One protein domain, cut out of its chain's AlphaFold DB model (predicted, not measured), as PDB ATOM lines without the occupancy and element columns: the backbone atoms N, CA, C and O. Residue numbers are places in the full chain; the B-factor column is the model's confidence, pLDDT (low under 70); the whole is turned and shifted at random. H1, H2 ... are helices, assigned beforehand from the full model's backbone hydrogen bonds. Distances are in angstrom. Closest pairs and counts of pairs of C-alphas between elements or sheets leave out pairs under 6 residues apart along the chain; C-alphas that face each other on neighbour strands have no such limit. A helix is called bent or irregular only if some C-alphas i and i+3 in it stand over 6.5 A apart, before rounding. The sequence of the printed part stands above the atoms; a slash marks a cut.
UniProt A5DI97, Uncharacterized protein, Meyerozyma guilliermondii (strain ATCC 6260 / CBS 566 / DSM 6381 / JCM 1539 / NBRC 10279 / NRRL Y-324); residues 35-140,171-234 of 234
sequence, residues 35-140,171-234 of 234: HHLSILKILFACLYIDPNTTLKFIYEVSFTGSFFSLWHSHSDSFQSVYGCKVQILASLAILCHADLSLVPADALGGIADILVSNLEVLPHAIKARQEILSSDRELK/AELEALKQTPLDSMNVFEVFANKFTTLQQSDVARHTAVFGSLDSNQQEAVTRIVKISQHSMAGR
ATOM      1  N   HIS A  35       2.537  -0.588  -5.916       76.50
ATOM      2  CA  HIS A  35       1.937  -1.893  -5.627       76.50
ATOM      3  C   HIS A  35       0.546  -1.771  -4.989       76.50
ATOM      4  O   HIS A  35      -0.376  -2.448  -5.442       76.50
ATOM      5  N   HIS A  36       0.335  -0.858  -4.033       84.19
ATOM      6  CA  HIS A  36      -0.997  -0.608  -3.464       84.19
ATOM      7  C   HIS A  36      -2.002  -0.172  -4.535       84.19
ATOM      8  O   HIS A  36      -3.109  -0.707  -4.598       84.19
ATOM      9  N   LEU A  37      -1.603   0.737  -5.432       86.75
ATOM     10  CA  LEU A  37      -2.451   1.174  -6.544       86.75
ATOM     11  C   LEU A  37      -2.768   0.023  -7.503       86.75
ATOM     12  O   LEU A  37      -3.903  -0.109  -7.963       86.75
ATOM     13  N   SER A  38      -1.783  -0.827  -7.792       87.62
ATOM     14  CA  SER A  38      -1.953  -1.995  -8.656       87.62
ATOM     15  C   SER A  38      -2.896  -3.028  -8.044       87.62
ATOM     16  O   SER A  38      -3.814  -3.492  -8.723       87.62
ATOM     17  N   ILE A  39      -2.745  -3.343  -6.755       90.62
ATOM     18  CA  ILE A  39      -3.642  -4.280  -6.076       90.62
ATOM     19  C   ILE A  39      -5.056  -3.703  -5.965       90.62
ATOM     20  O   ILE A  39      -6.022  -4.413  -6.247       90.62
ATOM     21  N   LEU A  40      -5.208  -2.414  -5.650       93.94
ATOM     22  CA  LEU A  40      -6.512  -1.752  -5.665       93.94
ATOM     23  C   LEU A  40      -7.180  -1.850  -7.046       93.94
ATOM     24  O   LEU A  40      -8.334  -2.262  -7.119       93.94
ATOM     25  N   LYS A  41      -6.461  -1.591  -8.154       93.69
ATOM     26  CA  LYS A  41      -6.991  -1.780  -9.525       93.69
ATOM     27  C   LYS A  41      -7.512  -3.205  -9.747       93.69
ATOM     28  O   LYS A  41      -8.577  -3.374 -10.342       93.69
ATOM     29  N   ILE A  42      -6.787  -4.221  -9.270       94.75
ATOM     30  CA  ILE A  42      -7.190  -5.631  -9.390       94.75
ATOM     31  C   ILE A  42      -8.447  -5.912  -8.556       94.75
ATOM     32  O   ILE A  42      -9.399  -6.509  -9.065       94.75
ATOM     33  N   LEU A  43      -8.491  -5.453  -7.303       96.38
ATOM     34  CA  LEU A  43      -9.645  -5.643  -6.422       96.38
ATOM     35  C   LEU A  43     -10.885  -4.900  -6.934       96.38
ATOM     36  O   LEU A  43     -11.979  -5.458  -6.905       96.38
ATOM     37  N   PHE A  44     -10.735  -3.696  -7.489       97.75
ATOM     38  CA  PHE A  44     -11.828  -2.961  -8.134       97.75
ATOM     39  C   PHE A  44     -12.379  -3.705  -9.351       97.75
ATOM     40  O   PHE A  44     -13.596  -3.801  -9.519       97.75
ATOM     41  N   ALA A  45     -11.507  -4.295 -10.174       95.69
ATOM     42  CA  ALA A  45     -11.933  -5.141 -11.283       95.69
ATOM     43  C   ALA A  45     -12.684  -6.395 -10.792       95.69
ATOM     44  O   ALA A  45     -13.709  -6.758 -11.369       95.69
ATOM     45  N   CYS A  46     -12.235  -7.019  -9.698       96.69
ATOM     46  CA  CYS A  46     -12.926  -8.150  -9.068       96.69
ATOM     47  C   CYS A  46     -14.308  -7.754  -8.523       96.69
ATOM     48  O   CYS A  46     -15.295  -8.441  -8.798       96.69
ATOM     49  N   LEU A  47     -14.402  -6.607  -7.839       97.81
ATOM     50  CA  LEU A  47     -15.659  -6.035  -7.346       97.81
ATOM     51  C   LEU A  47     -16.644  -5.755  -8.483       97.81
ATOM     52  O   LEU A  47     -17.830  -6.043  -8.349       97.81
ATOM     53  N   TYR A  48     -16.165  -5.228  -9.612       95.81
ATOM     54  CA  TYR A  48     -16.999  -5.006 -10.789       95.81
ATOM     55  C   TYR A  48     -17.567  -6.314 -11.369       95.81
ATOM     56  O   TYR A  48     -18.694  -6.324 -11.869       95.81
ATOM     57  N   ILE A  49     -16.810  -7.416 -11.305       94.25
ATOM     58  CA  ILE A  49     -17.242  -8.725 -11.812       94.25
ATOM     59  C   ILE A  49     -18.256  -9.384 -10.872       94.25
ATOM     60  O   ILE A  49     -19.326  -9.791 -11.325       94.25
ATOM     61  N   ASP A  50     -17.920  -9.507  -9.588       96.19
ATOM     62  CA  ASP A  50     -18.822 -10.015  -8.557       96.19
ATOM     63  C   ASP A  50     -18.464  -9.410  -7.187       96.19
ATOM     64  O   ASP A  50     -17.524  -9.867  -6.517       96.19
ATOM     65  N   PRO A  51     -19.217  -8.392  -6.736       97.12
ATOM     66  CA  PRO A  51     -18.897  -7.694  -5.503       97.12
ATOM     67  C   PRO A  51     -19.147  -8.561  -4.268       97.12
ATOM     68  O   PRO A  51     -18.447  -8.404  -3.277       97.12
ATOM     69  N   ASN A  52     -20.092  -9.506  -4.309       96.88
ATOM     70  CA  ASN A  52     -20.417 -10.318  -3.136       96.88
ATOM     71  C   ASN A  52     -19.338 -11.358  -2.864       96.88
ATOM     72  O   ASN A  52     -18.905 -11.503  -1.725       96.88
ATOM     73  N   THR A  53     -18.889 -12.066  -3.901       97.00
ATOM     74  CA  THR A  53     -17.781 -13.023  -3.765       97.00
ATOM     75  C   THR A  53     -16.502 -12.310  -3.327       97.00
ATOM     76  O   THR A  53     -15.832 -12.768  -2.404       97.00
ATOM     77  N   THR A  54     -16.208 -11.147  -3.917       97.94
ATOM     78  CA  THR A  54     -15.013 -10.363  -3.575       97.94
ATOM     79  C   THR A  54     -15.056  -9.828  -2.140       97.94
ATOM     80  O   THR A  54     -14.099 -10.017  -1.394       97.94
ATOM     81  N   LEU A  55     -16.164  -9.210  -1.710       97.81
ATOM     82  CA  LEU A  55     -16.298  -8.679  -0.346       97.81
ATOM     83  C   LEU A  55     -16.294  -9.784   0.718       97.81
ATOM     84  O   LEU A  55     -15.690  -9.595   1.771       97.81
ATOM     85  N   LYS A  56     -16.918 -10.942   0.447       97.19
ATOM     86  CA  LYS A  56     -16.861 -12.104   1.351       97.19
ATOM     87  C   LYS A  56     -15.433 -12.582   1.554       97.19
ATOM     88  O   LYS A  56     -15.026 -12.755   2.693       97.19
ATOM     89  N   PHE A  57     -14.669 -12.721   0.474       97.44
ATOM     90  CA  PHE A  57     -13.260 -13.084   0.574       97.44
ATOM     91  C   PHE A  57     -12.466 -12.057   1.393       97.44
ATOM     92  O   PHE A  57     -11.789 -12.435   2.343       97.44
ATOM     93  N   ILE A  58     -12.597 -10.757   1.085       96.56
ATOM     94  CA  ILE A  58     -11.921  -9.670   1.824       96.56
ATOM     95  C   ILE A  58     -12.257  -9.730   3.326       96.56
ATOM     96  O   ILE A  58     -11.388  -9.500   4.169       96.56
ATOM     97  N   TYR A  59     -13.508 -10.051   3.664       95.44
ATOM     98  CA  TYR A  59     -13.952 -10.258   5.040       95.44
ATOM     99  C   TYR A  59     -13.323 -11.501   5.686       95.44
ATOM    100  O   TYR A  59     -12.817 -11.416   6.803       95.44
ATOM    101  N   GLU A  60     -13.305 -12.638   4.988       95.81
ATOM    102  CA  GLU A  60     -12.734 -13.904   5.470       95.81
ATOM    103  C   GLU A  60     -11.238 -13.786   5.793       95.81
ATOM    104  O   GLU A  60     -10.784 -14.336   6.797       95.81
ATOM    105  N   VAL A  61     -10.485 -13.011   5.008       94.94
ATOM    106  CA  VAL A  61      -9.059 -12.738   5.267       94.94
ATOM    107  C   VAL A  61      -8.824 -11.570   6.236       94.94
ATOM    108  O   VAL A  61      -7.692 -11.138   6.420       94.94
ATOM    109  N   SER A  62      -9.878 -11.060   6.887       94.56
ATOM    110  CA  SER A  62      -9.814  -9.946   7.849       94.56
ATOM    111  C   SER A  62      -9.209  -8.650   7.282       94.56
ATOM    112  O   SER A  62      -8.637  -7.852   8.022       94.56
ATOM    113  N   PHE A  63      -9.367  -8.406   5.976       94.12
ATOM    114  CA  PHE A  63      -8.786  -7.253   5.279       94.12
ATOM    115  C   PHE A  63      -9.787  -6.112   5.029       94.12
ATOM    116  O   PHE A  63      -9.427  -5.085   4.465       94.12
ATOM    117  N   THR A  64     -11.048  -6.231   5.461       94.81
ATOM    118  CA  THR A  64     -12.110  -5.243   5.168       94.81
ATOM    119  C   THR A  64     -11.745  -3.808   5.562       94.81
ATOM    120  O   THR A  64     -11.852  -2.905   4.736       94.81
ATOM    121  N   GLY A  65     -11.305  -3.585   6.805       92.75
ATOM    122  CA  GLY A  65     -10.955  -2.244   7.293       92.75
ATOM    123  C   GLY A  65      -9.754  -1.646   6.555       92.75
ATOM    124  O   GLY A  65      -9.812  -0.502   6.102       92.75
ATOM    125  N   SER A  66      -8.697  -2.442   6.379       92.25
ATOM    126  CA  SER A  66      -7.500  -2.058   5.625       92.25
ATOM    127  C   SER A  66      -7.817  -1.753   4.162       92.25
ATOM    128  O   SER A  66      -7.354  -0.742   3.651       92.25
ATOM    129  N   PHE A  67      -8.666  -2.550   3.508       95.12
ATOM    130  CA  PHE A  67      -9.086  -2.327   2.125       95.12
ATOM    131  C   PHE A  67      -9.752  -0.961   1.930       95.12
ATOM    132  O   PHE A  67      -9.332  -0.192   1.065       95.12
ATOM    133  N   PHE A  68     -10.773  -0.639   2.732       95.88
ATOM    134  CA  PHE A  68     -11.478   0.640   2.601       95.88
ATOM    135  C   PHE A  68     -10.602   1.826   3.010       95.88
ATOM    136  O   PHE A  68     -10.685   2.879   2.382       95.88
ATOM    137  N   SER A  69      -9.726   1.642   4.003       93.62
ATOM    138  CA  SER A  69      -8.752   2.666   4.393       93.62
ATOM    139  C   SER A  69      -7.763   2.942   3.260       93.62
ATOM    140  O   SER A  69      -7.578   4.094   2.882       93.62
ATOM    141  N   LEU A  70      -7.196   1.891   2.658       92.69
ATOM    142  CA  LEU A  70      -6.262   1.990   1.537       92.69
ATOM    143  C   LEU A  70      -6.926   2.638   0.319       92.69
ATOM    144  O   LEU A  70      -6.350   3.537  -0.290       92.69
ATOM    145  N   TRP A  71      -8.151   2.224  -0.018       95.88
ATOM    146  CA  TRP A  71      -8.909   2.841  -1.103       95.88
ATOM    147  C   TRP A  71      -9.109   4.336  -0.841       95.88
ATOM    148  O   TRP A  71      -8.755   5.152  -1.688       95.88
ATOM    149  N   HIS A  72      -9.601   4.718   0.338       93.75
ATOM    150  CA  HIS A  72      -9.828   6.126   0.650       93.75
ATOM    151  C   HIS A  72      -8.532   6.950   0.608       93.75
ATOM    152  O   HIS A  72      -8.505   8.003  -0.022       93.75
ATOM    153  N   SER A  73      -7.438   6.445   1.190       92.56
ATOM    154  CA  SER A  73      -6.138   7.130   1.208       92.56
ATOM    155  C   SER A  73      -5.509   7.323  -0.174       92.56
ATOM    156  O   SER A  73      -4.735   8.259  -0.355       92.56
ATOM    157  N   HIS A  74      -5.829   6.462  -1.142       91.62
ATOM    158  CA  HIS A  74      -5.224   6.486  -2.477       91.62
ATOM    159  C   HIS A  74      -6.199   6.845  -3.607       91.62
ATOM    160  O   HIS A  74      -5.804   6.838  -4.772       91.62
ATOM    161  N   SER A  75      -7.456   7.180  -3.299       93.12
ATOM    162  CA  SER A  75      -8.481   7.492  -4.307       93.12
ATOM    163  C   SER A  75      -8.027   8.588  -5.280       93.12
ATOM    164  O   SER A  75      -8.215   8.455  -6.493       93.12
ATOM    165  N   ASP A  76      -7.371   9.630  -4.764       91.50
ATOM    166  CA  ASP A  76      -6.924  10.793  -5.543       91.50
ATOM    167  C   ASP A  76      -5.718  10.498  -6.449       91.50
ATOM    168  O   ASP A  76      -5.417  11.282  -7.350       91.50
ATOM    169  N   SER A  77      -5.042   9.359  -6.255       89.69
ATOM    170  CA  SER A  77      -3.935   8.906  -7.107       89.69
ATOM    171  C   SER A  77      -4.414   8.284  -8.428       89.69
ATOM    172  O   SER A  77      -3.627   8.111  -9.355       89.69
ATOM    173  N   PHE A  78      -5.702   7.954  -8.567       90.19
ATOM    174  CA  PHE A  78      -6.266   7.345  -9.780       90.19
ATOM    175  C   PHE A  78      -6.793   8.394 -10.774       90.19
ATOM    176  O   PHE A  78      -7.985   8.435 -11.078       90.19
ATOM    177  N   GLN A  79      -5.901   9.227 -11.312       86.31
ATOM    178  CA  GLN A  79      -6.281  10.370 -12.162       86.31
ATOM    179  C   GLN A  79      -6.417  10.040 -13.658       86.31
ATOM    180  O   GLN A  79      -6.914  10.852 -14.437       86.31
ATOM    181  N   SER A  80      -5.994   8.846 -14.087       92.12
ATOM    182  CA  SER A  80      -6.142   8.416 -15.480       92.12
ATOM    183  C   SER A  80      -7.596   8.058 -15.814       92.12
ATOM    184  O   SER A  80      -8.382   7.684 -14.945       92.12
ATOM    185  N   VAL A  81      -7.958   8.079 -17.105       95.06
ATOM    186  CA  VAL A  81      -9.303   7.661 -17.561       95.06
ATOM    187  C   VAL A  81      -9.651   6.255 -17.069       95.06
ATOM    188  O   VAL A  81     -10.781   6.009 -16.649       95.06
ATOM    189  N   TYR A  82      -8.688   5.332 -17.121       95.00
ATOM    190  CA  TYR A  82      -8.865   3.976 -16.610       95.00
ATOM    191  C   TYR A  82      -9.080   3.971 -15.091       95.00
ATOM    192  O   TYR A  82     -10.036   3.352 -14.623       95.00
ATOM    193  N   GLY A  83      -8.245   4.704 -14.345       94.62
ATOM    194  CA  GLY A  83      -8.347   4.858 -12.893       94.62
ATOM    195  C   GLY A  83      -9.722   5.360 -12.455       94.62
ATOM    196  O   GLY A  83     -10.402   4.693 -11.676       94.62
ATOM    197  N   CYS A  84     -10.195   6.460 -13.044       96.31
ATOM    198  CA  CYS A  84     -11.518   6.993 -12.726       96.31
ATOM    199  C   CYS A  84     -12.636   5.994 -13.053       96.31
ATOM    200  O   CYS A  84     -13.528   5.757 -12.237       96.31
ATOM    201  N   LYS A  85     -12.597   5.363 -14.238       97.75
ATOM    202  CA  LYS A  85     -13.639   4.409 -14.647       97.75
ATOM    203  C   LYS A  85     -13.686   3.180 -13.742       97.75
ATOM    204  O   LYS A  85     -14.783   2.749 -13.396       97.75
ATOM    205  N   VAL A  86     -12.542   2.610 -13.360       97.06
ATOM    206  CA  VAL A  86     -12.529   1.401 -12.527       97.06
ATOM    207  C   VAL A  86     -13.041   1.692 -11.111       97.06
ATOM    208  O   VAL A  86     -13.830   0.901 -10.595       97.06
ATOM    209  N   GLN A  87     -12.715   2.859 -10.534       97.81
ATOM    210  CA  GLN A  87     -13.279   3.293  -9.248       97.81
ATOM    211  C   GLN A  87     -14.798   3.487  -9.332       97.81
ATOM    212  O   GLN A  87     -15.526   2.933  -8.513       97.81
ATOM    213  N   ILE A  88     -15.297   4.188 -10.360       98.56
ATOM    214  CA  ILE A  88     -16.745   4.386 -10.577       98.56
ATOM    215  C   ILE A  88     -17.477   3.041 -10.644       98.56
ATOM    216  O   ILE A  88     -18.525   2.859 -10.022       98.56
ATOM    217  N   LEU A  89     -16.933   2.089 -11.402       98.50
ATOM    218  CA  LEU A  89     -17.544   0.777 -11.592       98.50
ATOM    219  C   LEU A  89     -17.522  -0.072 -10.317       98.50
ATOM    220  O   LEU A  89     -18.522  -0.729 -10.027       98.50
ATOM    221  N   ALA A  90     -16.433  -0.034  -9.547       98.50
ATOM    222  CA  ALA A  90     -16.345  -0.719  -8.261       98.50
ATOM    223  C   ALA A  90     -17.313  -0.121  -7.231       98.50
ATOM    224  O   ALA A  90     -18.070  -0.867  -6.605       98.50
ATOM    225  N   SER A  91     -17.374   1.210  -7.110       98.50
ATOM    226  CA  SER A  91     -18.327   1.881  -6.221       98.50
ATOM    227  C   SER A  91     -19.769   1.542  -6.592       98.50
ATOM    228  O   SER A  91     -20.556   1.166  -5.728       98.50
ATOM    229  N   LEU A  92     -20.124   1.587  -7.880       98.25
ATOM    230  CA  LEU A  92     -21.456   1.191  -8.345       98.25
ATOM    231  C   LEU A  92     -21.770  -0.283  -8.065       98.25
ATOM    232  O   LEU A  92     -22.899  -0.606  -7.694       98.25
ATOM    233  N   ALA A  93     -20.797  -1.183  -8.226       98.12
ATOM    234  CA  ALA A  93     -20.984  -2.596  -7.916       98.12
ATOM    235  C   ALA A  93     -21.314  -2.802  -6.430       98.12
ATOM    236  O   ALA A  93     -22.263  -3.521  -6.110       98.12
ATOM    237  N   ILE A  94     -20.609  -2.110  -5.531       97.94
ATOM    238  CA  ILE A  94     -20.887  -2.169  -4.095       97.94
ATOM    239  C   ILE A  94     -22.247  -1.540  -3.777       97.94
ATOM    240  O   ILE A  94     -23.149  -2.228  -3.302       97.94
ATOM    241  N   LEU A  95     -22.428  -0.253  -4.087       96.88
ATOM    242  CA  LEU A  95     -23.594   0.524  -3.655       96.88
ATOM    243  C   LEU A  95     -24.909  -0.001  -4.249       96.88
ATOM    244  O   LEU A  95     -25.955   0.058  -3.603       96.88
ATOM    245  N   CYS A  96     -24.885  -0.530  -5.476       96.00
ATOM    246  CA  CYS A  96     -26.103  -0.973  -6.151       96.00
ATOM    247  C   CYS A  96     -26.346  -2.485  -6.067       96.00
ATOM    248  O   CYS A  96     -27.508  -2.894  -6.109       96.00
ATOM    249  N   HIS A  97     -25.312  -3.328  -5.952       94.50
ATOM    250  CA  HIS A  97     -25.454  -4.781  -6.150       94.50
ATOM    251  C   HIS A  97     -24.927  -5.656  -5.013       94.50
ATOM    252  O   HIS A  97     -25.370  -6.802  -4.902       94.50
ATOM    253  N   ALA A  98     -24.047  -5.150  -4.152       96.38
ATOM    254  CA  ALA A  98     -23.558  -5.935  -3.028       96.38
ATOM    255  C   ALA A  98     -24.627  -6.141  -1.943       96.38
ATOM    256  O   ALA A  98     -25.628  -5.415  -1.838       96.38
ATOM    257  N   ASP A  99     -24.382  -7.149  -1.117       95.12
ATOM    258  CA  ASP A  99     -24.910  -7.258   0.229       95.12
ATOM    259  C   ASP A  99     -24.201  -6.227   1.115       95.12
ATOM    260  O   ASP A  99     -23.020  -6.364   1.442       95.12
ATOM    261  N   LEU A 100     -24.929  -5.172   1.486       93.25
ATOM    262  CA  LEU A 100     -24.381  -4.065   2.270       93.25
ATOM    263  C   LEU A 100     -23.990  -4.485   3.695       93.25
ATOM    264  O   LEU A 100     -23.266  -3.743   4.346       93.25
ATOM    265  N   SER A 101     -24.405  -5.665   4.177       92.56
ATOM    266  CA  SER A 101     -23.944  -6.191   5.471       92.56
ATOM    267  C   SER A 101     -22.459  -6.577   5.479       92.56
ATOM    268  O   SER A 101     -21.862  -6.681   6.548       92.56
ATOM    269  N   LEU A 102     -21.853  -6.747   4.298       93.06
ATOM    270  CA  LEU A 102     -20.419  -7.004   4.128       93.06
ATOM    271  C   LEU A 102     -19.580  -5.718   4.093       93.06
ATOM    272  O   LEU A 102     -18.352  -5.784   4.026       93.06
ATOM    273  N   VAL A 103     -20.228  -4.551   4.098       93.94
ATOM    274  CA  VAL A 103     -19.576  -3.244   4.020       93.94
ATOM    275  C   VAL A 103     -19.691  -2.560   5.385       93.94
ATOM    276  O   VAL A 103     -20.797  -2.481   5.926       93.94
ATOM    277  N   PRO A 104     -18.590  -2.048   5.961       92.38
ATOM    278  CA  PRO A 104     -18.655  -1.239   7.172       92.38
ATOM    279  C   PRO A 104     -19.600  -0.046   6.979       92.38
ATOM    280  O   PRO A 104     -19.554   0.636   5.953       92.38
ATOM    281  N   ALA A 105     -20.479   0.201   7.951       87.50
ATOM    282  CA  ALA A 105     -21.521   1.224   7.825       87.50
ATOM    283  C   ALA A 105     -20.946   2.639   7.622       87.50
ATOM    284  O   ALA A 105     -21.535   3.453   6.915       87.50
ATOM    285  N   ASP A 106     -19.784   2.912   8.211       88.44
ATOM    286  CA  ASP A 106     -19.010   4.146   8.080       88.44
ATOM    287  C   ASP A 106     -18.285   4.278   6.730       88.44
ATOM    288  O   ASP A 106     -17.997   5.394   6.302       88.44
ATOM    289  N   ALA A 107     -18.058   3.175   6.008       93.06
ATOM    290  CA  ALA A 107     -17.433   3.198   4.686       93.06
ATOM    291  C   ALA A 107     -18.409   3.581   3.558       93.06
ATOM    292  O   ALA A 107     -17.975   4.082   2.521       93.06
ATOM    293  N   LEU A 108     -19.723   3.377   3.730       93.06
ATOM    294  CA  LEU A 108     -20.715   3.610   2.667       93.06
ATOM    295  C   LEU A 108     -20.725   5.056   2.159       93.06
ATOM    296  O   LEU A 108     -20.749   5.268   0.946       93.06
ATOM    297  N   GLY A 109     -20.666   6.031   3.074       93.19
ATOM    298  CA  GLY A 109     -20.576   7.449   2.720       93.19
ATOM    299  C   GLY A 109     -19.315   7.743   1.908       93.19
ATOM    300  O   GLY A 109     -19.408   8.278   0.810       93.19
ATOM    301  N   GLY A 110     -18.159   7.257   2.373       94.81
ATOM    302  CA  GLY A 110     -16.887   7.435   1.669       94.81
ATOM    303  C   GLY A 110     -16.868   6.814   0.266       94.81
ATOM    304  O   GLY A 110     -16.322   7.406  -0.660       94.81
ATOM    305  N   ILE A 111     -17.510   5.659   0.059       97.06
ATOM    306  CA  ILE A 111     -17.619   5.039  -1.275       97.06
ATOM    307  C   ILE A 111     -18.503   5.887  -2.205       97.06
ATOM    308  O   ILE A 111     -18.204   6.007  -3.398       97.06
ATOM    309  N   ALA A 112     -19.587   6.467  -1.678       96.19
ATOM    310  CA  ALA A 112     -20.447   7.380  -2.427       96.19
ATOM    311  C   ALA A 112     -19.712   8.686  -2.778       96.19
ATOM    312  O   ALA A 112     -19.803   9.140  -3.920       96.19
ATOM    313  N   ASP A 113     -18.912   9.225  -1.858       96.00
ATOM    314  CA  ASP A 113     -18.077  10.406  -2.090       96.00
ATOM    315  C   ASP A 113     -17.035  10.149  -3.185       96.00
ATOM    316  O   ASP A 113     -16.916  10.930  -4.130       96.00
ATOM    317  N   ILE A 114     -16.338   9.008  -3.119       97.00
ATOM    318  CA  ILE A 114     -15.381   8.570  -4.146       97.00
ATOM    319  C   ILE A 114     -16.073   8.431  -5.508       97.00
ATOM    320  O   ILE A 114     -15.518   8.853  -6.525       97.00
ATOM    321  N   LEU A 115     -17.282   7.860  -5.552       98.06
ATOM    322  CA  LEU A 115     -18.055   7.730  -6.790       98.06
ATOM    323  C   LEU A 115     -18.350   9.098  -7.416       98.06
ATOM    324  O   LEU A 115     -18.122   9.274  -8.613       98.06
ATOM    325  N   VAL A 116     -18.853  10.050  -6.627       97.38
ATOM    326  CA  VAL A 116     -19.190  11.392  -7.122       97.38
ATOM    327  C   VAL A 116     -17.928  12.144  -7.546       97.38
ATOM    328  O   VAL A 116     -17.889  12.648  -8.665       97.38
ATOM    329  N   SER A 117     -16.874  12.122  -6.726       96.38
ATOM    330  CA  SER A 117     -15.584  12.748  -7.044       96.38
ATOM    331  C   SER A 117     -15.016  12.238  -8.374       96.38
ATOM    332  O   SER A 117     -14.697  13.020  -9.269       96.38
ATOM    333  N   ASN A 118     -14.991  10.919  -8.589       97.56
ATOM    334  CA  ASN A 118     -14.489  10.360  -9.846       97.56
ATOM    335  C   ASN A 118     -15.366  10.718 -11.055       97.56
ATOM    336  O   ASN A 118     -14.841  10.879 -12.157       97.56
ATOM    337  N   LEU A 119     -16.686  10.854 -10.885       97.19
ATOM    338  CA  LEU A 119     -17.562  11.333 -11.957       97.19
ATOM    339  C   LEU A 119     -17.252  12.789 -12.337       97.19
ATOM    340  O   LEU A 119     -17.330  13.133 -13.515       97.19
ATOM    341  N   GLU A 120     -16.879  13.633 -11.375       95.25
ATOM    342  CA  GLU A 120     -16.486  15.026 -11.623       95.25
ATOM    343  C   GLU A 120     -15.079  15.153 -12.223       95.25
ATOM    344  O   GLU A 120     -14.856  16.004 -13.083       95.25
ATOM    345  N   VAL A 121     -14.145  14.284 -11.827       94.88
ATOM    346  CA  VAL A 121     -12.760  14.270 -12.331       94.88
ATOM    347  C   VAL A 121     -12.660  13.659 -13.732       94.88
ATOM    348  O   VAL A 121     -11.867  14.115 -14.559       94.88
ATOM    349  N   LEU A 122     -13.482  12.656 -14.052       96.12
ATOM    350  CA  LEU A 122     -13.383  11.902 -15.304       96.12
ATOM    351  C   LEU A 122     -13.374  12.765 -16.591       96.12
ATOM    352  O   LEU A 122     -12.590  12.451 -17.487       96.12
ATOM    353  N   PRO A 123     -14.176  13.839 -16.747       94.56
ATOM    354  CA  PRO A 123     -14.091  14.722 -17.912       94.56
ATOM    355  C   PRO A 123     -12.702  15.349 -18.091       94.56
ATOM    356  O   PRO A 123     -12.218  15.447 -19.219       94.56
ATOM    357  N   HIS A 124     -12.042  15.729 -16.993       94.69
ATOM    358  CA  HIS A 124     -10.682  16.265 -17.014       94.69
ATOM    359  C   HIS A 124      -9.671  15.188 -17.410       94.69
ATOM    360  O   HIS A 124      -8.852  15.429 -18.294       94.69
ATOM    361  N   ALA A 125      -9.796  13.979 -16.857       93.50
ATOM    362  CA  ALA A 125      -8.958  12.840 -17.228       93.50
ATOM    363  C   ALA A 125      -9.093  12.475 -18.719       93.50
ATOM    364  O   ALA A 125      -8.103  12.184 -19.393       93.50
ATOM    365  N   ILE A 126     -10.316  12.516 -19.268       94.19
ATOM    366  CA  ILE A 126     -10.570  12.279 -20.700       94.19
ATOM    367  C   ILE A 126      -9.872  13.340 -21.550       94.19
ATOM    368  O   ILE A 126      -9.235  12.987 -22.542       94.19
ATOM    369  N   LYS A 127      -9.972  14.617 -21.162       94.00
ATOM    370  CA  LYS A 127      -9.304  15.714 -21.868       94.00
ATOM    371  C   LYS A 127      -7.781  15.558 -21.828       94.00
ATOM    372  O   LYS A 127      -7.154  15.610 -22.879       94.00
ATOM    373  N   ALA A 128      -7.215  15.278 -20.655       91.81
ATOM    374  CA  ALA A 128      -5.780  15.054 -20.485       91.81
ATOM    375  C   ALA A 128      -5.278  13.893 -21.362       91.81
ATOM    376  O   ALA A 128      -4.306  14.041 -22.097       91.81
ATOM    377  N   ARG A 129      -6.001  12.761 -21.392       92.00
ATOM    378  CA  ARG A 129      -5.671  11.637 -22.286       92.00
ATOM    379  C   ARG A 129      -5.687  12.043 -23.761       92.00
ATOM    380  O   ARG A 129      -4.843  11.585 -24.523       92.00
ATOM    381  N   GLN A 130      -6.653  12.856 -24.186       92.25
ATOM    382  CA  GLN A 130      -6.727  13.322 -25.575       92.25
ATOM    383  C   GLN A 130      -5.540  14.216 -25.942       92.25
ATOM    384  O   GLN A 130      -4.989  14.036 -27.023       92.25
ATOM    385  N   GLU A 131      -5.136  15.118 -25.044       91.75
ATOM    386  CA  GLU A 131      -3.976  16.002 -25.221       91.75
ATOM    387  C   GLU A 131      -2.669  15.201 -25.341       91.75
ATOM    388  O   GLU A 131      -1.889  15.425 -26.267       91.75
ATOM    389  N   ILE A 132      -2.477  14.192 -24.485       88.88
ATOM    390  CA  ILE A 132      -1.328  13.274 -24.555       88.88
ATOM    391  C   ILE A 132      -1.298  12.542 -25.906       88.88
ATOM    392  O   ILE A 132      -0.280  12.522 -26.598       88.88
ATOM    393  N   LEU A 133      -2.437  11.984 -26.331       88.19
ATOM    394  CA  LEU A 133      -2.533  11.245 -27.592       88.19
ATOM    395  C   LEU A 133      -2.356  12.133 -28.832       88.19
ATOM    396  O   LEU A 133      -1.911  11.629 -29.865       88.19
ATOM    397  N   SER A 134      -2.724  13.418 -28.781       87.75
ATOM    398  CA  SER A 134      -2.430  14.352 -29.875       87.75
ATOM    399  C   SER A 134      -0.943  14.664 -29.962       87.75
ATOM    400  O   SER A 134      -0.382  14.560 -31.051       87.75
ATOM    401  N   SER A 135      -0.296  14.946 -28.831       83.75
ATOM    402  CA  SER A 135       1.134  15.269 -28.784       83.75
ATOM    403  C   SER A 135       2.005  14.099 -29.259       83.75
ATOM    404  O   SER A 135       2.917  14.297 -30.060       83.75
ATOM    405  N   ASP A 136       1.679  12.860 -28.867       80.38
ATOM    406  CA  ASP A 136       2.371  11.650 -29.351       80.38
ATOM    407  C   ASP A 136       2.256  11.482 -30.880       80.38
ATOM    408  O   ASP A 136       3.219  11.125 -31.564       80.38
ATOM    409  N   ARG A 137       1.082  11.784 -31.452       78.38
ATOM    410  CA  ARG A 137       0.868  11.729 -32.909       78.38
ATOM    411  C   ARG A 137       1.651  12.809 -33.645       78.38
ATOM    412  O   ARG A 137       2.203  12.522 -34.707       78.38
ATOM    413  N   GLU A 138       1.695  14.021 -33.099       75.81
ATOM    414  CA  GLU A 138       2.466  15.131 -33.660       75.81
ATOM    415  C   GLU A 138       3.963  14.801 -33.674       75.81
ATOM    416  O   GLU A 138       4.597  14.909 -34.725       75.81
ATOM    417  N   LEU A 139       4.508  14.270 -32.575       73.88
ATOM    418  CA  LEU A 139       5.912  13.862 -32.492       73.88
ATOM    419  C   LEU A 139       6.267  12.780 -33.527       73.88
ATOM    420  O   LEU A 139       7.259  12.904 -34.249       73.88
ATOM    421  N   LYS A 140       5.414  11.756 -33.670       76.50
ATOM    422  CA  LYS A 140       5.582  10.701 -34.687       76.50
ATOM    423  C   LYS A 140       5.487  11.236 -36.118       76.50
ATOM    424  O   LYS A 140       6.139  10.700 -37.012       76.50
ATOM    425  N   ALA A 171       0.049   8.281 -15.414       70.56
ATOM    426  CA  ALA A 171      -1.098   8.744 -16.188       70.56
ATOM    427  C   ALA A 171      -0.829   8.789 -17.706       70.56
ATOM    428  O   ALA A 171      -1.722   8.453 -18.489       70.56
ATOM    429  N   GLU A 172       0.384   9.152 -18.124       77.75
ATOM    430  CA  GLU A 172       0.827   9.152 -19.519       77.75
ATOM    431  C   GLU A 172       0.971   7.724 -20.055       77.75
ATOM    432  O   GLU A 172       0.420   7.395 -21.112       77.75
ATOM    433  N   LEU A 173       1.589   6.826 -19.282       82.44
ATOM    434  CA  LEU A 173       1.682   5.411 -19.645       82.44
ATOM    435  C   LEU A 173       0.287   4.774 -19.792       82.44
ATOM    436  O   LEU A 173       0.031   4.020 -20.733       82.44
ATOM    437  N   GLU A 174      -0.637   5.063 -18.871       84.56
ATOM    438  CA  GLU A 174      -2.026   4.586 -18.933       84.56
ATOM    439  C   GLU A 174      -2.812   5.206 -20.101       84.56
ATOM    440  O   GLU A 174      -3.662   4.536 -20.691       84.56
ATOM    441  N   ALA A 175      -2.532   6.458 -20.480       86.69
ATOM    442  CA  ALA A 175      -3.195   7.129 -21.600       86.69
ATOM    443  C   ALA A 175      -2.962   6.405 -22.938       86.69
ATOM    444  O   ALA A 175      -3.888   6.327 -23.762       86.69
ATOM    445  N   LEU A 176      -1.761   5.845 -23.122       86.94
ATOM    446  CA  LEU A 176      -1.339   5.115 -24.319       86.94
ATOM    447  C   LEU A 176      -1.890   3.681 -24.394       86.94
ATOM    448  O   LEU A 176      -1.925   3.089 -25.476       86.94
ATOM    449  N   LYS A 177      -2.354   3.108 -23.277       88.25
ATOM    450  CA  LYS A 177      -2.925   1.754 -23.246       88.25
ATOM    451  C   LYS A 177      -4.342   1.748 -23.818       88.25
ATOM    452  O   LYS A 177      -5.140   2.655 -23.583       88.25
ATOM    453  N   GLN A 178      -4.681   0.679 -24.536       88.75
ATOM    454  CA  GLN A 178      -6.071   0.357 -24.856       88.75
ATOM    455  C   GLN A 178      -6.636  -0.558 -23.777       88.75
ATOM    456  O   GLN A 178      -6.030  -1.576 -23.442       88.75
ATOM    457  N   THR A 179      -7.804  -0.211 -23.246       90.38
ATOM    458  CA  THR A 179      -8.447  -0.988 -22.180       90.38
ATOM    459  C   THR A 179      -9.859  -1.412 -22.578       90.38
ATOM    460  O   THR A 179     -10.535  -0.697 -23.323       90.38
ATOM    461  N   PRO A 180     -10.382  -2.527 -22.033       89.44
ATOM    462  CA  PRO A 180     -11.781  -2.909 -22.235       89.44
ATOM    463  C   PRO A 180     -12.793  -1.855 -21.749       89.44
ATOM    464  O   PRO A 180     -13.958  -1.896 -22.137       89.44
ATOM    465  N   LEU A 181     -12.366  -0.912 -20.898       93.56
ATOM    466  CA  LEU A 181     -13.211   0.167 -20.387       93.56
ATOM    467  C   LEU A 181     -13.288   1.368 -21.338       93.56
ATOM    468  O   LEU A 181     -14.117   2.255 -21.122       93.56
ATOM    469  N   ASP A 182     -12.472   1.428 -22.393       90.88
ATOM    470  CA  ASP A 182     -12.410   2.586 -23.293       90.88
ATOM    471  C   ASP A 182     -13.751   2.848 -23.986       90.88
ATOM    472  O   ASP A 182     -14.229   3.983 -23.989       90.88
ATOM    473  N   SER A 183     -14.424   1.794 -24.455       90.62
ATOM    474  CA  SER A 183     -15.741   1.886 -25.099       90.62
ATOM    475  C   SER A 183     -16.903   2.102 -24.125       90.62
ATOM    476  O   SER A 183     -18.036   2.303 -24.558       90.62
ATOM    477  N   MET A 184     -16.667   2.025 -22.812       94.31
ATOM    478  CA  MET A 184     -17.729   2.123 -21.814       94.31
ATOM    479  C   MET A 184     -18.022   3.581 -21.449       94.31
ATOM    480  O   MET A 184     -17.138   4.309 -20.989       94.31
ATOM    481  N   ASN A 185     -19.283   3.992 -21.587       95.44
ATOM    482  CA  ASN A 185     -19.768   5.275 -21.087       95.44
ATOM    483  C   ASN A 185     -20.241   5.136 -19.632       95.44
ATOM    484  O   ASN A 185     -21.400   4.820 -19.370       95.44
ATOM    485  N   VAL A 186     -19.341   5.361 -18.673       97.00
ATOM    486  CA  VAL A 186     -19.658   5.175 -17.247       97.00
ATOM    487  C   VAL A 186     -20.654   6.203 -16.696       97.00
ATOM    488  O   VAL A 186     -21.340   5.894 -15.728       97.00
ATOM    489  N   PHE A 187     -20.821   7.368 -17.337       97.50
ATOM    490  CA  PHE A 187     -21.878   8.325 -16.978       97.50
ATOM    491  C   PHE A 187     -23.271   7.755 -17.255       97.50
ATOM    492  O   PHE A 187     -24.170   7.862 -16.425       97.50
ATOM    493  N   GLU A 188     -23.431   7.088 -18.399       96.38
ATOM    494  CA  GLU A 188     -24.673   6.411 -18.774       96.38
ATOM    495  C   GLU A 188     -24.930   5.197 -17.873       96.38
ATOM    496  O   GLU A 188     -26.050   5.005 -17.399       96.38
ATOM    497  N   VAL A 189     -23.883   4.424 -17.550       96.94
ATOM    498  CA  VAL A 189     -23.975   3.328 -16.568       96.94
ATOM    499  C   VAL A 189     -24.444   3.858 -15.211       96.94
ATOM    500  O   VAL A 189     -25.408   3.324 -14.662       96.94
ATOM    501  N   PHE A 190     -23.818   4.921 -14.697       97.88
ATOM    502  CA  PHE A 190     -24.213   5.571 -13.449       97.88
ATOM    503  C   PHE A 190     -25.672   6.039 -13.496       97.88
ATOM    504  O   PHE A 190     -26.467   5.640 -12.649       97.88
ATOM    505  N   ALA A 191     -26.054   6.822 -14.510       97.06
ATOM    506  CA  ALA A 191     -27.394   7.390 -14.621       97.06
ATOM    507  C   ALA A 191     -28.488   6.315 -14.680       97.06
ATOM    508  O   ALA A 191     -29.530   6.446 -14.033       97.06
ATOM    509  N   ASN A 192     -28.230   5.226 -15.408       95.75
ATOM    510  CA  ASN A 192     -29.136   4.087 -15.489       95.75
ATOM    511  C   ASN A 192     -29.270   3.376 -14.140       95.75
ATOM    512  O   ASN A 192     -30.389   3.088 -13.715       95.75
ATOM    513  N   LYS A 193     -28.157   3.116 -13.440       95.94
ATOM    514  CA  LYS A 193     -28.178   2.469 -12.118       95.94
ATOM    515  C   LYS A 193     -28.869   3.339 -11.076       95.94
ATOM    516  O   LYS A 193     -29.749   2.841 -10.383       95.94
ATOM    517  N   PHE A 194     -28.536   4.626 -11.030       96.06
ATOM    518  CA  PHE A 194     -29.137   5.601 -10.128       96.06
ATOM    519  C   PHE A 194     -30.657   5.687 -10.328       96.06
ATOM    520  O   PHE A 194     -31.419   5.505  -9.381       96.06
ATOM    521  N   THR A 195     -31.107   5.862 -11.577       94.75
ATOM    522  CA  THR A 195     -32.539   5.970 -11.908       94.75
ATOM    523  C   THR A 195     -33.283   4.663 -11.630       94.75
ATOM    524  O   THR A 195     -34.376   4.685 -11.069       94.75
ATOM    525  N   THR A 196     -32.692   3.515 -11.985       94.94
ATOM    526  CA  THR A 196     -33.292   2.202 -11.704       94.94
ATOM    527  C   THR A 196     -33.467   2.020 -10.205       94.94
ATOM    528  O   THR A 196     -34.558   1.691  -9.756       94.94
ATOM    529  N   LEU A 197     -32.419   2.294  -9.423       95.06
ATOM    530  CA  LEU A 197     -32.449   2.135  -7.977       95.06
ATOM    531  C   LEU A 197     -33.493   3.053  -7.333       95.06
ATOM    532  O   LEU A 197     -34.270   2.598  -6.501       95.06
ATOM    533  N   GLN A 198     -33.584   4.306  -7.784       94.19
ATOM    534  CA  GLN A 198     -34.600   5.254  -7.325       94.19
ATOM    535  C   GLN A 198     -36.036   4.755  -7.563       94.19
ATOM    536  O   GLN A 198     -36.931   5.078  -6.788       94.19
ATOM    537  N   GLN A 199     -36.271   3.976  -8.623       94.44
ATOM    538  CA  GLN A 199     -37.597   3.461  -8.976       94.44
ATOM    539  C   GLN A 199     -37.906   2.101  -8.339       94.44
ATOM    540  O   GLN A 199     -39.042   1.862  -7.934       94.44
ATOM    541  N   SER A 200     -36.923   1.200  -8.277       96.00
ATOM    542  CA  SER A 200     -37.127  -0.195  -7.873       96.00
ATOM    543  C   SER A 200     -36.779  -0.486  -6.415       96.00
ATOM    544  O   SER A 200     -37.304  -1.443  -5.856       96.00
ATOM    545  N   ASP A 201     -35.881   0.293  -5.805       95.75
ATOM    546  CA  ASP A 201     -35.396   0.087  -4.435       95.75
ATOM    547  C   ASP A 201     -35.077   1.435  -3.765       95.75
ATOM    548  O   ASP A 201     -33.925   1.833  -3.566       95.75
ATOM    549  N   VAL A 202     -36.148   2.157  -3.424       95.56
ATOM    550  CA  VAL A 202     -36.079   3.480  -2.787       95.56
ATOM    551  C   VAL A 202     -35.301   3.424  -1.469       95.56
ATOM    552  O   VAL A 202     -34.552   4.347  -1.162       95.56
ATOM    553  N   ALA A 203     -35.443   2.338  -0.701       95.19
ATOM    554  CA  ALA A 203     -34.759   2.180   0.578       95.19
ATOM    555  C   ALA A 203     -33.239   2.121   0.387       95.19
ATOM    556  O   ALA A 203     -32.515   2.866   1.050       95.19
ATOM    557  N   ARG A 204     -32.754   1.301  -0.556       94.94
ATOM    558  CA  ARG A 204     -31.327   1.254  -0.894       94.94
ATOM    559  C   ARG A 204     -30.853   2.575  -1.482       94.94
ATOM    560  O   ARG A 204     -29.808   3.055  -1.066       94.94
ATOM    561  N   HIS A 205     -31.623   3.198  -2.378       95.69
ATOM    562  CA  HIS A 205     -31.283   4.515  -2.924       95.69
ATOM    563  C   HIS A 205     -31.068   5.555  -1.813       95.69
ATOM    564  O   HIS A 205     -30.055   6.249  -1.806       95.69
ATOM    565  N   THR A 206     -31.989   5.652  -0.852       94.12
ATOM    566  CA  THR A 206     -31.848   6.561   0.292       94.12
ATOM    567  C   THR A 206     -30.675   6.176   1.189       94.12
ATOM    568  O   THR A 206     -29.961   7.062   1.644       94.12
ATOM    569  N   ALA A 207     -30.438   4.885   1.422       92.31
ATOM    570  CA  ALA A 207     -29.325   4.433   2.253       92.31
ATOM    571  C   ALA A 207     -27.954   4.796   1.659       92.31
ATOM    572  O   ALA A 207     -27.052   5.149   2.410       92.31
ATOM    573  N   VAL A 208     -27.798   4.719   0.333       93.19
ATOM    574  CA  VAL A 208     -26.495   4.926  -0.326       93.19
ATOM    575  C   VAL A 208     -26.278   6.350  -0.838       93.19
ATOM    576  O   VAL A 208     -25.147   6.818  -0.846       93.19
ATOM    577  N   PHE A 209     -27.336   7.052  -1.257       93.75
ATOM    578  CA  PHE A 209     -27.238   8.401  -1.834       93.75
ATOM    579  C   PHE A 209     -27.904   9.487  -0.981       93.75
ATOM    580  O   PHE A 209     -27.823  10.665  -1.318       93.75
ATOM    581  N   GLY A 210     -28.580   9.128   0.114       91.06
ATOM    582  CA  GLY A 210     -29.303  10.091   0.950       91.06
ATOM    583  C   GLY A 210     -28.407  10.992   1.800       91.06
ATOM    584  O   GLY A 210     -28.870  12.038   2.244       91.06
ATOM    585  N   SER A 211     -27.148  10.605   2.024       88.88
ATOM    586  CA  SER A 211     -26.166  11.383   2.790       88.88
ATOM    587  C   SER A 211     -25.324  12.334   1.941       88.88
ATOM    588  O   SER A 211     -24.505  13.051   2.508       88.88
ATOM    589  N   LEU A 212     -25.505  12.339   0.613       93.50
ATOM    590  CA  LEU A 212     -24.783  13.247  -0.276       93.50
ATOM    591  C   LEU A 212     -25.096  14.703   0.078       93.50
ATOM    592  O   LEU A 212     -26.260  15.051   0.307       93.50
ATOM    593  N   ASP A 213     -24.076  15.556   0.074       94.50
ATOM    594  CA  ASP A 213     -24.241  16.987   0.309       94.50
ATOM    595  C   ASP A 213     -24.913  17.706  -0.879       94.50
ATOM    596  O   ASP A 213     -25.168  17.127  -1.939       94.50
ATOM    597  N   SER A 214     -25.230  18.994  -0.711       94.69
ATOM    598  CA  SER A 214     -25.920  19.777  -1.747       94.69
ATOM    599  C   SER A 214     -25.140  19.852  -3.064       94.69
ATOM    600  O   SER A 214     -25.745  19.765  -4.131       94.69
ATOM    601  N   ASN A 215     -23.812  19.989  -3.010       95.06
ATOM    602  CA  ASN A 215     -22.978  20.095  -4.206       95.06
ATOM    603  C   ASN A 215     -22.945  18.755  -4.948       95.06
ATOM    604  O   ASN A 215     -23.143  18.703  -6.162       95.06
ATOM    605  N   GLN A 216     -22.785  17.657  -4.207       95.81
ATOM    606  CA  GLN A 216     -22.804  16.304  -4.753       95.81
ATOM    607  C   GLN A 216     -24.168  15.958  -5.366       95.81
ATOM    608  O   GLN A 216     -24.236  15.403  -6.466       95.81
ATOM    609  N   GLN A 217     -25.272  16.325  -4.708       94.31
ATOM    610  CA  GLN A 217     -26.623  16.127  -5.244       94.31
ATOM    611  C   GLN A 217     -26.841  16.896  -6.554       94.31
ATOM    612  O   GLN A 217     -27.446  16.370  -7.498       94.31
ATOM    613  N   GLU A 218     -26.332  18.125  -6.650       95.12
ATOM    614  CA  GLU A 218     -26.365  18.913  -7.882       95.12
ATOM    615  C   GLU A 218     -25.530  18.273  -8.998       95.12
ATOM    616  O   GLU A 218     -25.997  18.189 -10.142       95.12
ATOM    617  N   ALA A 219     -24.326  17.785  -8.683       94.44
ATOM    618  CA  ALA A 219     -23.451  17.088  -9.624       94.44
ATOM    619  C   ALA A 219     -24.122  15.824 -10.183       94.44
ATOM    620  O   ALA A 219     -24.268  15.678 -11.402       94.44
ATOM    621  N   VAL A 220     -24.642  14.964  -9.301       94.94
ATOM    622  CA  VAL A 220     -25.396  13.756  -9.665       94.94
ATOM    623  C   VAL A 220     -26.593  14.101 -10.551       94.94
ATOM    624  O   VAL A 220     -26.763  13.524 -11.628       94.94
ATOM    625  N   THR A 221     -27.393  15.095 -10.156       94.19
ATOM    626  CA  THR A 221     -28.573  15.527 -10.922       94.19
ATOM    627  C   THR A 221     -28.195  16.001 -12.325       94.19
ATOM    628  O   THR A 221     -28.884  15.694 -13.301       94.19
ATOM    629  N   ARG A 222     -27.094  16.748 -12.451       95.19
ATOM    630  CA  ARG A 222     -26.579  17.232 -13.735       95.19
ATOM    631  C   ARG A 222     -26.162  16.075 -14.640       95.19
ATOM    632  O   ARG A 222     -26.580  16.040 -15.797       95.19
ATOM    633  N   ILE A 223     -25.397  15.119 -14.114       94.81
ATOM    634  CA  ILE A 223     -24.915  13.945 -14.860       94.81
ATOM    635  C   ILE A 223     -26.084  13.092 -15.359       94.81
ATOM    636  O   ILE A 223     -26.111  12.708 -16.533       94.81
ATOM    637  N   VAL A 224     -27.072  12.831 -14.496       94.38
ATOM    638  CA  VAL A 224     -28.270  12.059 -14.857       94.38
ATOM    639  C   VAL A 224     -29.027  12.749 -15.992       94.38
ATOM    640  O   VAL A 224     -29.333  12.109 -17.000       94.38
ATOM    641  N   LYS A 225     -29.259  14.065 -15.888       92.75
ATOM    642  CA  LYS A 225     -29.947  14.840 -16.933       92.75
ATOM    643  C   LYS A 225     -29.203  14.795 -18.267       92.75
ATOM    644  O   LYS A 225     -29.830  14.527 -19.289       92.75
ATOM    645  N   ILE A 226     -27.891  15.038 -18.276       90.75
ATOM    646  CA  ILE A 226     -27.079  15.017 -19.506       90.75
ATOM    647  C   ILE A 226     -27.137  13.633 -20.167       90.75
ATOM    648  O   ILE A 226     -27.363  13.525 -21.373       90.75
ATOM    649  N   SER A 227     -26.990  12.572 -19.371       90.50
ATOM    650  CA  SER A 227     -26.991  11.195 -19.871       90.50
ATOM    651  C   SER A 227     -28.343  10.808 -20.478       90.50
ATOM    652  O   SER A 227     -28.385  10.200 -21.544       90.50
ATOM    653  N   GLN A 228     -29.454  11.225 -19.865       84.38
ATOM    654  CA  GLN A 228     -30.803  10.984 -20.391       84.38
ATOM    655  C   GLN A 228     -31.063  11.694 -21.727       84.38
ATOM    656  O   GLN A 228     -31.645  11.094 -22.629       84.38
ATOM    657  N   HIS A 229     -30.595  12.936 -21.896       81.06
ATOM    658  CA  HIS A 229     -30.731  13.651 -23.173       81.06
ATOM    659  C   HIS A 229     -29.900  13.000 -24.286       81.06
ATOM    660  O   HIS A 229     -30.368  12.894 -25.416       81.06
ATOM    661  N   SER A 230     -28.694  12.523 -23.962       78.19
ATOM    662  CA  SER A 230     -27.836  11.789 -24.904       78.19
ATOM    663  C   SER A 230     -28.485  10.484 -25.388       78.19
ATOM    664  O   SER A 230     -28.388  10.148 -26.567       78.19
ATOM    665  N   MET A 231     -29.203   9.775 -24.509       69.06
ATOM    666  CA  MET A 231     -29.938   8.556 -24.870       69.06
ATOM    667  C   MET A 231     -31.183   8.832 -25.724       69.06
ATOM    668  O   MET A 231     -31.472   8.055 -26.621       69.06
ATOM    669  N   ALA A 232     -31.906   9.929 -25.475       68.06
ATOM    670  CA  ALA A 232     -33.123  10.273 -26.222       68.06
ATOM    671  C   ALA A 232     -32.860  10.759 -27.663       68.06
ATOM    672  O   ALA A 232     -33.784  10.799 -28.471       68.06
ATOM    673  N   GLY A 233     -31.623  11.164 -27.970       57.97
ATOM    674  CA  GLY A 233     -31.200  11.604 -29.303       57.97
ATOM    675  C   GLY A 233     -30.585  10.511 -30.189       57.97
ATOM    676  O   GLY A 233     -30.136  10.835 -31.288       57.97
ATOM    677  N   ARG A 234     -30.518   9.260 -29.713       53.09
ATOM    678  CA  ARG A 234     -30.098   8.075 -30.481       53.09
ATOM    679  C   ARG A 234     -31.314   7.295 -30.966       53.09
ATOM    680  O   ARG A 234     -31.212   6.731 -32.076       53.09
TER     681      ARG A 234
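This is residues 35 to 140 and 171 to 234 of the 234 residues of an uncharacterized protein of Meyerozyma guilliermondii (strain ATCC 6260 / CBS 566 / DSM 6381 / JCM 1539 / NBRC 10279 / NRRL Y-324) (UniProt A5DI97). H4 runs through the core of a helical body, with H1, H2 and H5a packed round it and H3 over H1 and H5a. On another side H7, H8 and H9 form a second group, in which H7 runs along H4 and H9 crosses H7. The bent helix H5 continues as H5b, an arm reaching away from the core with the short H6 on it. The 170 printed residues have nine named helices, H1 to H9 in order, and no named strand; the class is all helix, with mostly crossed packing. The whole is compact, with a radius of gyration of the C-alphas of 16.5 A and spans of 53 by 41 by 26 A.

H1, residues 35 to 49, begins at C-alpha 35 (1.937, -1.893, -5.627) and is 21.3 A long. H2 is residues 51 to 60. H3, residues 64 to 77, is 20.4 A long and irregular: C-alphas 73 and 76 are 7.7 A apart. H4, residues 81 to 97, is 23.4 A long. H5, residues 107 to 140, was assigned as one helix by its hydrogen bonds but is bent, with C-alphas 120 and 123 6.7 A apart; its arms are H5a, residues 107 to 120, 20.2 A, and H5b, residues 123 to 140, 26.2 A, ending at C-alpha 140 (5.582, 10.701, -34.687). H6 is residues 171 to 176, H7 residues 186 to 200, 20.5 A, and H8 residues 202 to 209. H9, residues 214 to 232, is 27.2 A long and ends at C-alpha 232 (-33.123, 10.273, -26.222).

The hub is H5, touching five other helices; its arms stand at a steep tilt of 47 degrees. H5a and H4 form a hairpin, closest at the C-alphas of Ile 88 and Leu 115, 5.2 A. H1 touches H4 at a steep tilt of 47 degrees, with C-alphas 48 and 90 5.0 A apart at the closest. H2 touches H4 with residues 90 to 97 of H4 alone, closest at C-alphas 51 and 93, 6.0 A. H3 touches H5a at a shallow tilt of 20 degrees, closest at C-alphas 68 and 107, 6.8 A. H7 touches H4 at a shallow tilt of 11 degrees, the same way, closest at C-alphas 85 and 186, 6.6 A. H7 and H8 form a hairpin, closest at C-alphas 198 and 205, 5.6 A. H9 touches H7 about perpendicular, at 79 degrees, with its residues 223 to 228 alone, closest at C-alphas 191 and 224, 4.8 A. H6 touches residues 129 to 133 of H5b alone, closest at C-alphas 129 and 175, 5.2 A. H4 and H9 are apart. Every O i to N i+4 pair is within hydrogen-bond range in H1, H2, H4, H5a, H5b, H6, H7, H8 and H9; in H3 it is 8 of 10.

The C-alphas of Lys 140 and Ala 203, the two farthest apart, are 54.3 A apart. Residues 141 to 170 are not printed, and C-alphas 140 and 171 across the cut are 19.8 A apart. Of the links that are printed whole, none is long. The mean pLDDT of the printed part is 92.2; residues 231 to 234 are under 70.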